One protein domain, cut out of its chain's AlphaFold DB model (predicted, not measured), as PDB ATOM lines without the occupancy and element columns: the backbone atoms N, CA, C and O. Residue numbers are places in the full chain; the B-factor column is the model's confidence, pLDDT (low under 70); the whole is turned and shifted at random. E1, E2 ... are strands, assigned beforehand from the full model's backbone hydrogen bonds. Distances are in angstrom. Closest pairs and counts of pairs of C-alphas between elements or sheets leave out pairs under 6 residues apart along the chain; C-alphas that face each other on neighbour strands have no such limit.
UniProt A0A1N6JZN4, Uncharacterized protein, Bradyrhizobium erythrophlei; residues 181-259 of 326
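This is residues 181 to 259 of the 326 residues of an uncharacterized protein of Bradyrhizobium erythrophlei (UniProt A0A1N6JZN4). Two sheets lie face to face as a compact sandwich, a strongly twisted one of five strands, E2 E1 E6 E9 E8, over one of four, E5 E4 E3 E7, with the strands of the one at 19 degrees to those of the other. At each side of the sandwich an edge strand of one sheet comes near an edge strand of the other, E7 near E8 and E2 near E5, and the turns between strands lie at the ends. The printed part has 79 residues with nine named strands, E1 to E9 in order along the chain, and no named helix; the class is all strand. The five-stranded sheet is antiparallel throughout, and the four-stranded one is mixed. The radius of gyration of the C-alphas is 11.0 A, and the rounded outline spans 30 by 28 by 25 A.

In the larger sheet, E6, residues 226 to 230, is an inner strand between E1, residues 181 to 184, and E9, residues 254 to 258. N 182 and O 230 are 2.7 A apart, and N 227 and O 256 are 2.8 A apart, both within hydrogen-bond range. E2, residues 189 to 193, is an edge strand and forms a hairpin with E1, with N 190 and O 183 at 2.8 A. E8, residues 244 to 248, is the other edge strand and forms a hairpin with E9, with N 247 and O 255 at 2.8 A. In the other sheet, E3, residues 199 to 202, E4, residues 208 to 212, and E5, residues 219 to 223, make a meander, each strand the antiparallel neighbour of the one before. N 202 and O 210 are 2.8 A apart, as are N 222 and O 209. E7, residues 238 to 240, is parallel to E3 at 21 degrees, with N 239 and O 199 at 2.8 A. Between the sheets, the closest C-alphas of E4 and E9 are those of Ile 209 and Ala 258, 6.7 A apart. Those of E7 and E8 are Pro 240 and Val 246, 6.0 A; those of E2 and E5 are Ile 192 and Ser 219, 7.1 A. E1 and E3 are apart.

E1 begins at C-alpha 181, (-32.555, 8.492, -42.119), and is 10.0 A long, as is E3. E2 measures 13.6 A, E5 13.5 A, E4 and E6 13.3 A, E9 13.2 A, E8 13.1 A and E7 6.6 A. E9 ends at C-alpha 258, (-41.204, 0.936, -57.493).

The C-alphas farthest apart, those of Pro 206 and Gln 233, are 30.7 A apart. The printed part has no cut and no long link. The mean pLDDT of the printed part is 91.4, and residues 232 to 233 are under 70.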
ATOM      1  N   ALA A 181     -32.068   8.227 -40.781       93.25
ATOM      2  CA  ALA A 181     -32.555   8.492 -42.119       93.25
ATOM      3  C   ALA A 181     -33.982   9.044 -42.066       93.25
ATOM      4  O   ALA A 181     -34.767   8.759 -41.165       93.25
ATOM      5  N   VAL A 182     -34.318   9.828 -43.070       95.00
ATOM      6  CA  VAL A 182     -35.584  10.504 -43.277       95.00
ATOM      7  C   VAL A 182     -36.144   9.982 -44.588       95.00
ATOM      8  O   VAL A 182     -35.543  10.180 -45.638       95.00
ATOM      9  N   VAL A 183     -37.303   9.347 -44.534       96.19
ATOM     10  CA  VAL A 183     -38.006   8.800 -45.691       96.19
ATOM     11  C   VAL A 183     -39.222   9.667 -45.977       96.19
ATOM     12  O   VAL A 183     -40.005   9.959 -45.070       96.19
ATOM     13  N   SER A 184     -39.383  10.102 -47.223       96.50
ATOM     14  CA  SER A 184     -40.462  10.999 -47.630       96.50
ATOM     15  C   SER A 184     -41.053  10.621 -48.981       96.50
ATOM     16  O   SER A 184     -40.317  10.283 -49.897       96.50
ATOM     17  N   ASN A 185     -42.372  10.746 -49.133       95.75
ATOM     18  CA  ASN A 185     -43.060  10.683 -50.434       95.75
ATOM     19  C   ASN A 185     -43.561  12.072 -50.893       95.75
ATOM     20  O   ASN A 185     -44.465  12.178 -51.718       95.75
ATOM     21  N   GLY A 186     -43.036  13.147 -50.294       95.25
ATOM     22  CA  GLY A 186     -43.464  14.530 -50.534       95.25
ATOM     23  C   GLY A 186     -44.680  14.975 -49.712       95.25
ATOM     24  O   GLY A 186     -44.843  16.172 -49.492       95.25
ATOM     25  N   GLN A 187     -45.494  14.042 -49.208       93.50
ATOM     26  CA  GLN A 187     -46.638  14.335 -48.330       93.50
ATOM     27  C   GLN A 187     -46.366  13.949 -46.875       93.50
ATOM     28  O   GLN A 187     -46.705  14.678 -45.946       93.50
ATOM     29  N   VAL A 188     -45.746  12.789 -46.687       94.12
ATOM     30  CA  VAL A 188     -45.413  12.196 -45.398       94.12
ATOM     31  C   VAL A 188     -43.900  12.137 -45.284       94.12
ATOM     32  O   VAL A 188     -43.221  11.801 -46.250       94.12
ATOM     33  N   LYS A 189     -43.385  12.450 -44.094       95.31
ATOM     34  CA  LYS A 189     -41.963  12.408 -43.753       95.31
ATOM     35  C   LYS A 189     -41.800  11.624 -42.455       95.31
ATOM     36  O   LYS A 189     -42.400  11.993 -41.447       95.31
ATOM     37  N   LEU A 190     -41.017  10.553 -42.482       95.25
ATOM     38  CA  LEU A 190     -40.822   9.648 -41.351       95.25
ATOM     39  C   LEU A 190     -39.339   9.384 -41.124       95.25
ATOM     40  O   LEU A 190     -38.550   9.387 -42.063       95.25
ATOM     41  N   ASN A 191     -38.969   9.156 -39.869       94.06
ATOM     42  CA  ASN A 191     -37.584   8.938 -39.476       94.06
ATOM     43  C   ASN A 191     -37.354   7.458 -39.176       94.06
ATOM     44  O   ASN A 191     -38.141   6.846 -38.455       94.06
ATOM     45  N   ILE A 192     -36.257   6.909 -39.689       93.75
ATOM     46  CA  ILE A 192     -35.835   5.527 -39.466       93.75
ATOM     47  C   ILE A 192     -34.402   5.547 -38.930       93.75
ATOM     48  O   ILE A 192     -33.540   6.180 -39.541       93.75
ATOM     49  N   PRO A 193     -34.111   4.862 -37.812       91.94
ATOM     50  CA  PRO A 193     -32.737   4.665 -37.369       91.94
ATOM     51  C   PRO A 193     -31.940   3.926 -38.448       91.94
ATOM     52  O   PRO A 193     -32.314   2.825 -38.855       91.94
ATOM     53  N   ASN A 194     -30.842   4.518 -38.906       87.69
ATOM     54  CA  ASN A 194     -29.929   3.851 -39.816       87.69
ATOM     55  C   ASN A 194     -29.068   2.854 -39.031       87.69
ATOM     56  O   ASN A 194     -28.464   3.207 -38.016       87.69
ATOM     57  N   SER A 195     -29.010   1.612 -39.504       85.38
ATOM     58  CA  SER A 195     -28.137   0.586 -38.938       85.38
ATOM     59  C   SER A 195     -26.814   0.537 -39.708       85.38
ATOM     60  O   SER A 195     -26.675   1.104 -40.793       85.38
ATOM     61  N   SER A 196     -25.817  -0.166 -39.172       84.06
ATOM     62  CA  SER A 196     -24.550  -0.397 -39.880       84.06
ATOM     63  C   SER A 196     -24.720  -1.200 -41.178       84.06
ATOM     64  O   SER A 196     -23.854  -1.124 -42.047       84.06
ATOM     65  N   GLY A 197     -25.827  -1.939 -41.326       85.75
ATOM     66  CA  GLY A 197     -26.196  -2.651 -42.554       85.75
ATOM     67  C   GLY A 197     -26.831  -1.759 -43.628       85.75
ATOM     68  O   GLY A 197     -27.054  -2.227 -44.745       85.75
ATOM     69  N   GLY A 198     -27.100  -0.490 -43.310       91.69
ATOM     70  CA  GLY A 198     -27.795   0.449 -44.181       91.69
ATOM     71  C   GLY A 198     -29.305   0.236 -44.201       91.69
ATOM     72  O   GLY A 198     -29.891  -0.363 -43.296       91.69
ATOM     73  N   LEU A 199     -29.944   0.740 -45.255       95.00
ATOM     74  CA  LEU A 199     -31.377   0.574 -45.473       95.00
ATOM     75  C   LEU A 199     -31.655  -0.396 -46.617       95.00
ATOM     76  O   LEU A 199     -30.939  -0.453 -47.614       95.00
ATOM     77  N   SER A 200     -32.751  -1.125 -46.485       95.56
ATOM     78  CA  SER A 200     -33.344  -1.954 -47.525       95.56
ATOM     79  C   SER A 200     -34.632  -1.303 -48.009       95.56
ATOM     80  O   SER A 200     -35.386  -0.741 -47.208       95.56
ATOM     81  N   VAL A 201     -34.872  -1.366 -49.318       96.81
ATOM     82  CA  VAL A 201     -36.100  -0.844 -49.923       96.81
ATOM     83  C   VAL A 201     -36.821  -1.952 -50.667       96.81
ATOM     84  O   VAL A 201     -36.256  -2.571 -51.568       96.81
ATOM     85  N   THR A 202     -38.076  -2.189 -50.301       95.88
ATOM     86  CA  THR A 202     -38.940  -3.228 -50.865       95.88
ATOM     87  C   THR A 202     -40.274  -2.641 -51.325       95.88
ATOM     88  O   THR A 202     -40.664  -1.543 -50.932       95.88
ATOM     89  N   SER A 203     -40.992  -3.370 -52.174       94.25
ATOM     90  CA  SER A 203     -42.393  -3.103 -52.498       94.25
ATOM     91  C   SER A 203     -43.108  -4.446 -52.520       94.25
ATOM     92  O   SER A 203     -42.789  -5.312 -53.332       94.25
ATOM     93  N   ASP A 204     -44.012  -4.651 -51.567       87.69
ATOM     94  CA  ASP A 204     -44.833  -5.858 -51.440       87.69
ATOM     95  C   ASP A 204     -46.157  -5.730 -52.206       87.69
ATOM     96  O   ASP A 204     -46.768  -6.732 -52.577       87.69
ATOM     97  N   LYS A 205     -46.603  -4.493 -52.454       88.12
ATOM     98  CA  LYS A 205     -47.838  -4.181 -53.174       88.12
ATOM     99  C   LYS A 205     -47.607  -3.064 -54.194       88.12
ATOM    100  O   LYS A 205     -46.873  -2.114 -53.901       88.12
ATOM    101  N   PRO A 206     -48.268  -3.123 -55.367       86.44
ATOM    102  CA  PRO A 206     -48.252  -2.020 -56.317       86.44
ATOM    103  C   PRO A 206     -48.623  -0.694 -55.644       86.44
ATOM    104  O   PRO A 206     -49.630  -0.606 -54.943       86.44
ATOM    105  N   GLY A 207     -47.809   0.336 -55.869       87.69
ATOM    106  CA  GLY A 207     -48.058   1.679 -55.340       87.69
ATOM    107  C   GLY A 207     -47.663   1.890 -53.877       87.69
ATOM    108  O   GLY A 207     -48.023   2.923 -53.315       87.69
ATOM    109  N   THR A 208     -46.934   0.960 -53.256       93.25
ATOM    110  CA  THR A 208     -46.330   1.163 -51.930       93.25
ATOM    111  C   THR A 208     -44.846   0.845 -51.940       93.25
ATOM    112  O   THR A 208     -44.422  -0.103 -52.603       93.25
ATOM    113  N   ILE A 209     -44.071   1.600 -51.165       96.00
ATOM    114  CA  ILE A 209     -42.646   1.362 -50.941       96.00
ATOM    115  C   ILE A 209     -42.404   1.256 -49.439       96.00
ATOM    116  O   ILE A 209     -42.824   2.122 -48.673       96.00
ATOM    117  N   THR A 210     -41.708   0.202 -49.032       96.62
ATOM    118  CA  THR A 210     -41.304  -0.049 -47.653       96.62
ATOM    119  C   THR A 210     -39.800   0.147 -47.516       96.62
ATOM    120  O   THR A 210     -39.023  -0.436 -48.268       96.62
ATOM    121  N   VAL A 211     -39.387   0.965 -46.554       96.75
ATOM    122  CA  VAL A 211     -37.981   1.197 -46.208       96.75
ATOM    123  C   VAL A 211     -37.738   0.649 -44.807       96.75
ATOM    124  O   VAL A 211     -38.474   0.995 -43.886       96.75
ATOM    125  N   SER A 212     -36.723  -0.197 -44.635       95.38
ATOM    126  CA  SER A 212     -36.396  -0.826 -43.348       95.38
ATOM    127  C   SER A 212     -34.891  -0.922 -43.134       95.38
ATOM    128  O   SER A 212     -34.133  -1.127 -44.082       95.38
ATOM    129  N   ASN A 213     -34.458  -0.838 -41.880       93.62
ATOM    130  CA  ASN A 213     -33.073  -1.087 -41.471       93.62
ATOM    131  C   ASN A 213     -32.773  -2.571 -41.139       93.62
ATOM    132  O   ASN A 213     -31.708  -2.865 -40.593       93.62
ATOM    133  N   GLY A 214     -33.714  -3.481 -41.426       90.50
ATOM    134  CA  GLY A 214     -33.648  -4.909 -41.094       90.50
ATOM    135  C   GLY A 214     -34.466  -5.311 -39.860       90.50
ATOM    136  O   GLY A 214     -34.762  -6.493 -39.698       90.50
ATOM    137  N   ASP A 215     -34.879  -4.353 -39.026       89.44
ATOM    138  CA  ASP A 215     -35.797  -4.574 -37.908       89.44
ATOM    139  C   ASP A 215     -37.247  -4.247 -38.338       89.44
ATOM    140  O   ASP A 215     -37.514  -3.138 -38.819       89.44
ATOM    141  N   PRO A 216     -38.215  -5.172 -38.166       87.00
ATOM    142  CA  PRO A 216     -39.626  -4.922 -38.464       87.00
ATOM    143  C   PRO A 216     -40.231  -3.733 -37.703       87.00
ATOM    144  O   PRO A 216     -41.148  -3.089 -38.210       87.00
ATOM    145  N   SER A 217     -39.730  -3.426 -36.502       90.62
ATOM    146  CA  SER A 217     -40.166  -2.276 -35.696       90.62
ATOM    147  C   SER A 217     -39.613  -0.936 -36.200       90.62
ATOM    148  O   SER A 217     -40.105   0.130 -35.825       90.62
ATOM    149  N   HIS A 218     -38.625  -0.981 -37.096       91.38
ATOM    150  CA  HIS A 218     -37.992   0.167 -37.737       91.38
ATOM    151  C   HIS A 218     -38.164   0.095 -39.255       91.38
ATOM    152  O   HIS A 218     -37.223   0.239 -40.041       91.38
ATOM    153  N   SER A 219     -39.410  -0.142 -39.653       94.44
ATOM    154  CA  SER A 219     -39.853  -0.171 -41.035       94.44
ATOM    155  C   SER A 219     -40.933   0.878 -41.260       94.44
ATOM    156  O   SER A 219     -41.785   1.115 -40.401       94.44
ATOM    157  N   VAL A 220     -40.903   1.512 -42.426       95.69
ATOM    158  CA  VAL A 220     -41.899   2.492 -42.843       95.69
ATOM    159  C   VAL A 220     -42.393   2.124 -44.225       95.69
ATOM    160  O   VAL A 220     -41.604   2.052 -45.163       95.69
ATOM    161  N   THR A 221     -43.707   1.982 -44.364       95.88
ATOM    162  CA  THR A 221     -44.374   1.808 -45.656       95.88
ATOM    163  C   THR A 221     -45.068   3.103 -46.043       95.88
ATOM    164  O   THR A 221     -45.955   3.575 -45.329       95.88
ATOM    165  N   LEU A 222     -44.671   3.679 -47.176       95.69
ATOM    166  CA  LEU A 222     -45.299   4.867 -47.744       95.69
ATOM    167  C   LEU A 222     -46.062   4.515 -49.025       95.69
ATOM    168  O   LEU A 222     -45.566   3.729 -49.838       95.69
ATOM    169  N   PRO A 223     -47.247   5.110 -49.243       93.38
ATOM    170  CA  PRO A 223     -47.896   5.059 -50.540       93.38
ATOM    171  C   PRO A 223     -47.132   5.936 -51.541       93.38
ATOM    172  O   PRO A 223     -46.589   6.983 -51.179       93.38
ATOM    173  N   GLY A 224     -47.134   5.534 -52.806       87.00
ATOM    174  CA  GLY A 224     -46.522   6.274 -53.904       87.00
ATOM    175  C   GLY A 224     -45.680   5.397 -54.824       87.00
ATOM    176  O   GLY A 224     -45.302   4.275 -54.492       87.00
ATOM    177  N   GLY A 225     -45.389   5.933 -56.009       88.62
ATOM    178  CA  GLY A 225     -44.460   5.320 -56.960       88.62
ATOM    179  C   GLY A 225     -42.991   5.590 -56.629       88.62
ATOM    180  O   GLY A 225     -42.127   4.879 -57.133       88.62
ATOM    181  N   SER A 226     -42.703   6.585 -55.783       94.62
ATOM    182  CA  SER A 226     -41.348   6.942 -55.369       94.62
ATOM    183  C   SER A 226     -41.281   7.480 -53.938       94.62
ATOM    184  O   SER A 226     -42.243   8.049 -53.417       94.62
ATOM    185  N   VAL A 227     -40.122   7.295 -53.309       96.94
ATOM    186  CA  VAL A 227     -39.752   7.858 -52.007       96.94
ATOM    187  C   VAL A 227     -38.337   8.427 -52.070       96.94
ATOM    188  O   VAL A 227     -37.449   7.855 -52.700       96.94
ATOM    189  N   THR A 228     -38.117   9.545 -51.391       96.88
ATOM    190  CA  THR A 228     -36.800  10.135 -51.151       96.88
ATOM    191  C   THR A 228     -36.317   9.725 -49.767       96.88
ATOM    192  O   THR A 228     -37.061   9.814 -48.791       96.88
ATOM    193  N   ILE A 229     -35.070   9.282 -49.685       95.94
ATOM    194  CA  ILE A 229     -34.392   8.847 -48.471       95.94
ATOM    195  C   ILE A 229     -33.190   9.770 -48.270       95.94
ATOM    196  O   ILE A 229     -32.247   9.751 -49.057       95.94
ATOM    197  N   SER A 230     -33.235  10.562 -47.206       94.00
ATOM    198  CA  SER A 230     -32.212  11.543 -46.840       94.00
ATOM    199  C   SER A 230     -31.625  11.217 -45.477       94.00
ATOM    200  O   SER A 230     -32.342  10.829 -44.568       94.00
ATOM    201  N   GLY A 231     -30.333  11.414 -45.272       84.88
ATOM    202  CA  GLY A 231     -29.687  11.108 -43.981       84.88
ATOM    203  C   GLY A 231     -28.289  11.697 -43.856       84.88
ATOM    204  O   GLY A 231     -27.528  11.319 -42.967       84.88
ATOM    205  N   GLY A 232     -27.946  12.612 -44.769       68.94
ATOM    206  CA  GLY A 232     -26.600  13.145 -44.916       68.94
ATOM    207  C   GLY A 232     -25.560  12.040 -45.124       68.94
ATOM    208  O   GLY A 232     -25.868  10.939 -45.571       68.94
ATOM    209  N   GLN A 233     -24.324  12.326 -44.717       66.62
ATOM    210  CA  GLN A 233     -23.174  11.424 -44.861       66.62
ATOM    211  C   GLN A 233     -23.278  10.125 -44.039       66.62
ATOM    212  O   GLN A 233     -22.383   9.291 -44.107       66.62
ATOM    213  N   ALA A 234     -24.327   9.958 -43.227       72.75
ATOM    214  CA  ALA A 234     -24.516   8.774 -42.395       72.75
ATOM    215  C   ALA A 234     -25.210   7.619 -43.136       72.75
ATOM    216  O   ALA A 234     -25.213   6.500 -42.625       72.75
ATOM    217  N   LEU A 235     -25.815   7.865 -44.305       81.00
ATOM    218  CA  LEU A 235     -26.386   6.819 -45.157       81.00
ATOM    219  C   LEU A 235     -25.286   6.187 -46.008       81.00
ATOM    220  O   LEU A 235     -24.969   6.662 -47.094       81.00
ATOM    221  N   ASN A 236     -24.713   5.095 -45.509       74.50
ATOM    222  CA  ASN A 236     -23.658   4.386 -46.231       74.50
ATOM    223  C   ASN A 236     -24.197   3.606 -47.437       74.50
ATOM    224  O   ASN A 236     -23.545   3.556 -48.477       74.50
ATOM    225  N   THR A 237     -25.372   2.984 -47.304       88.19
ATOM    226  CA  THR A 237     -25.926   2.082 -48.320       88.19
ATOM    227  C   THR A 237     -27.453   2.059 -48.293       88.19
ATOM    228  O   THR A 237     -28.083   2.021 -47.234       88.19
ATOM    229  N   VAL A 238     -28.047   2.038 -49.489       93.75
ATOM    230  CA  VAL A 238     -29.466   1.745 -49.710       93.75
ATOM    231  C   VAL A 238     -29.547   0.609 -50.722       93.75
ATOM    232  O   VAL A 238     -29.145   0.768 -51.873       93.75
ATOM    233  N   THR A 239     -30.043  -0.543 -50.286       95.56
ATOM    234  CA  THR A 239     -30.093  -1.763 -51.097       95.56
ATOM    235  C   THR A 239     -31.500  -1.950 -51.676       95.56
ATOM    236  O   THR A 239     -32.445  -2.151 -50.904       95.56
ATOM    237  N   PRO A 240     -31.677  -1.893 -53.011       96.25
ATOM    238  CA  PRO A 240     -32.962  -2.177 -53.641       96.25
ATOM    239  C   PRO A 240     -33.272  -3.677 -53.635       96.25
ATOM    240  O   PRO A 240     -32.413  -4.504 -53.937       96.25
ATOM    241  N   ALA A 241     -34.524  -4.027 -53.354       94.06
ATOM    242  CA  ALA A 241     -35.064  -5.354 -53.629       94.06
ATOM    243  C   ALA A 241     -35.514  -5.492 -55.101       94.06
ATOM    244  O   ALA A 241     -35.622  -4.487 -55.813       94.06
ATOM    245  N   PRO A 242     -35.807  -6.718 -55.584       91.69
ATOM    246  CA  PRO A 242     -36.338  -6.921 -56.928       91.69
ATOM    247  C   PRO A 242     -37.577  -6.061 -57.190       91.69
ATOM    248  O   PRO A 242     -38.476  -5.979 -56.358       91.69
ATOM    249  N   GLY A 243     -37.621  -5.418 -58.357       89.38
ATOM    250  CA  GLY A 243     -38.724  -4.524 -58.711       89.38
ATOM    251  C   GLY A 243     -38.607  -3.103 -58.151       89.38
ATOM    252  O   GLY A 243     -39.495  -2.302 -58.416       89.38
ATOM    253  N   ILE A 244     -37.532  -2.760 -57.434       94.94
ATOM    254  CA  ILE A 244     -37.229  -1.389 -57.007       94.94
ATOM    255  C   ILE A 244     -36.020  -0.860 -57.779       94.94
ATOM    256  O   ILE A 244     -35.003  -1.542 -57.906       94.94
ATOM    257  N   GLN A 245     -36.103   0.382 -58.246       95.38
ATOM    258  CA  GLN A 245     -34.949   1.149 -58.707       95.38
ATOM    259  C   GLN A 245     -34.540   2.141 -57.624       95.38
ATOM    260  O   GLN A 245     -35.386   2.851 -57.092       95.38
ATOM    261  N   VAL A 246     -33.250   2.194 -57.303       95.94
ATOM    262  CA  VAL A 246     -32.678   3.193 -56.391       95.94
ATOM    263  C   VAL A 246     -31.673   4.034 -57.165       95.94
ATOM    264  O   VAL A 246     -30.756   3.501 -57.787       95.94
ATOM    265  N   THR A 247     -31.838   5.350 -57.104       95.75
ATOM    266  CA  THR A 247     -30.942   6.339 -57.706       95.75
ATOM    267  C   THR A 247     -30.309   7.173 -56.601       95.75
ATOM    268  O   THR A 247     -31.015   7.837 -55.840       95.75
ATOM    269  N   SER A 248     -28.981   7.148 -56.505       94.31
ATOM    270  CA  SER A 248     -28.235   8.034 -55.614       94.31
ATOM    271  C   SER A 248     -28.047   9.411 -56.249       94.31
ATOM    272  O   SER A 248     -27.841   9.538 -57.457       94.31
ATOM    273  N   HIS A 249     -28.114  10.450 -55.424       91.25
ATOM    274  CA  HIS A 249     -27.896  11.836 -55.819       91.25
ATOM    275  C   HIS A 249     -26.563  12.348 -55.251       91.25
ATOM    276  O   HIS A 249     -26.127  11.895 -54.190       91.25
ATOM    277  N   PRO A 250     -25.910  13.332 -55.903       87.81
ATOM    278  CA  PRO A 250     -24.636  13.890 -55.431       87.81
ATOM    279  C   PRO A 250     -24.689  14.527 -54.036       87.81
ATOM    280  O   PRO A 250     -23.656  14.689 -53.396       87.81
ATOM    281  N   ASN A 251     -25.880  14.901 -53.560       86.69
ATOM    282  CA  ASN A 251     -26.095  15.451 -52.223       86.69
ATOM    283  C   ASN A 251     -26.190  14.373 -51.119       86.69
ATOM    284  O   ASN A 251     -26.415  14.722 -49.962       86.69
ATOM    285  N   GLY A 252     -26.032  13.089 -51.466       88.81
ATOM    286  CA  GLY A 252     -26.135  11.958 -50.540       88.81
ATOM    287  C   GLY A 252     -27.557  11.434 -50.328       88.81
ATOM    288  O   GLY A 252     -27.747  10.502 -49.550       88.81
ATOM    289  N   ASP A 253     -28.555  12.001 -51.014       93.50
ATOM    290  CA  ASP A 253     -29.920  11.479 -50.986       93.50
ATOM    291  C   ASP A 253     -30.089  10.303 -51.951       93.50
ATOM    292  O   ASP A 253     -29.438  10.206 -52.994       93.50
ATOM    293  N   PHE A 254     -31.040   9.432 -51.642       95.75
ATOM    294  CA  PHE A 254     -31.455   8.341 -52.512       95.75
ATOM    295  C   PHE A 254     -32.914   8.533 -52.898       95.75
ATOM    296  O   PHE A 254     -33.746   8.884 -52.065       95.75
ATOM    297  N   VAL A 255     -33.251   8.280 -54.157       96.38
ATOM    298  CA  VAL A 255     -34.643   8.163 -54.595       96.38
ATOM    299  C   VAL A 255     -34.884   6.714 -54.947       96.38
ATOM    300  O   VAL A 255     -34.200   6.166 -55.808       96.38
ATOM    301  N   ALA A 256     -35.836   6.093 -54.267       96.19
ATOM    302  CA  ALA A 256     -36.290   4.757 -54.588       96.19
ATOM    303  C   ALA A 256     -37.641   4.841 -55.291       96.19
ATOM    304  O   ALA A 256     -38.538   5.538 -54.821       96.19
ATOM    305  N   ALA A 257     -37.795   4.127 -56.397       95.19
ATOM    306  CA  ALA A 257     -39.040   4.029 -57.134       95.19
ATOM    307  C   ALA A 257     -39.412   2.563 -57.338       95.19
ATOM    308  O   ALA A 257     -38.567   1.738 -57.694       95.19
ATOM    309  N   ALA A 258     -40.682   2.236 -57.111       92.19
ATOM    310  CA  ALA A 258     -41.204   0.936 -57.493       92.19
ATOM    311  C   ALA A 258     -41.319   0.900 -59.018       92.19
ATOM    312  O   ALA A 258     -41.877   1.814 -59.627       92.19
ATOM    313  N   ASN A 259     -40.804  -0.160 -59.637       85.00
ATOM    314  CA  ASN A 259     -41.030  -0.398 -61.051       85.00
ATOM    315  C   ASN A 259     -42.535  -0.499 -61.263       85.00
ATOM    316  O   ASN A 259     -43.201  -1.364 -60.688       85.00
TER     317      ASN A 259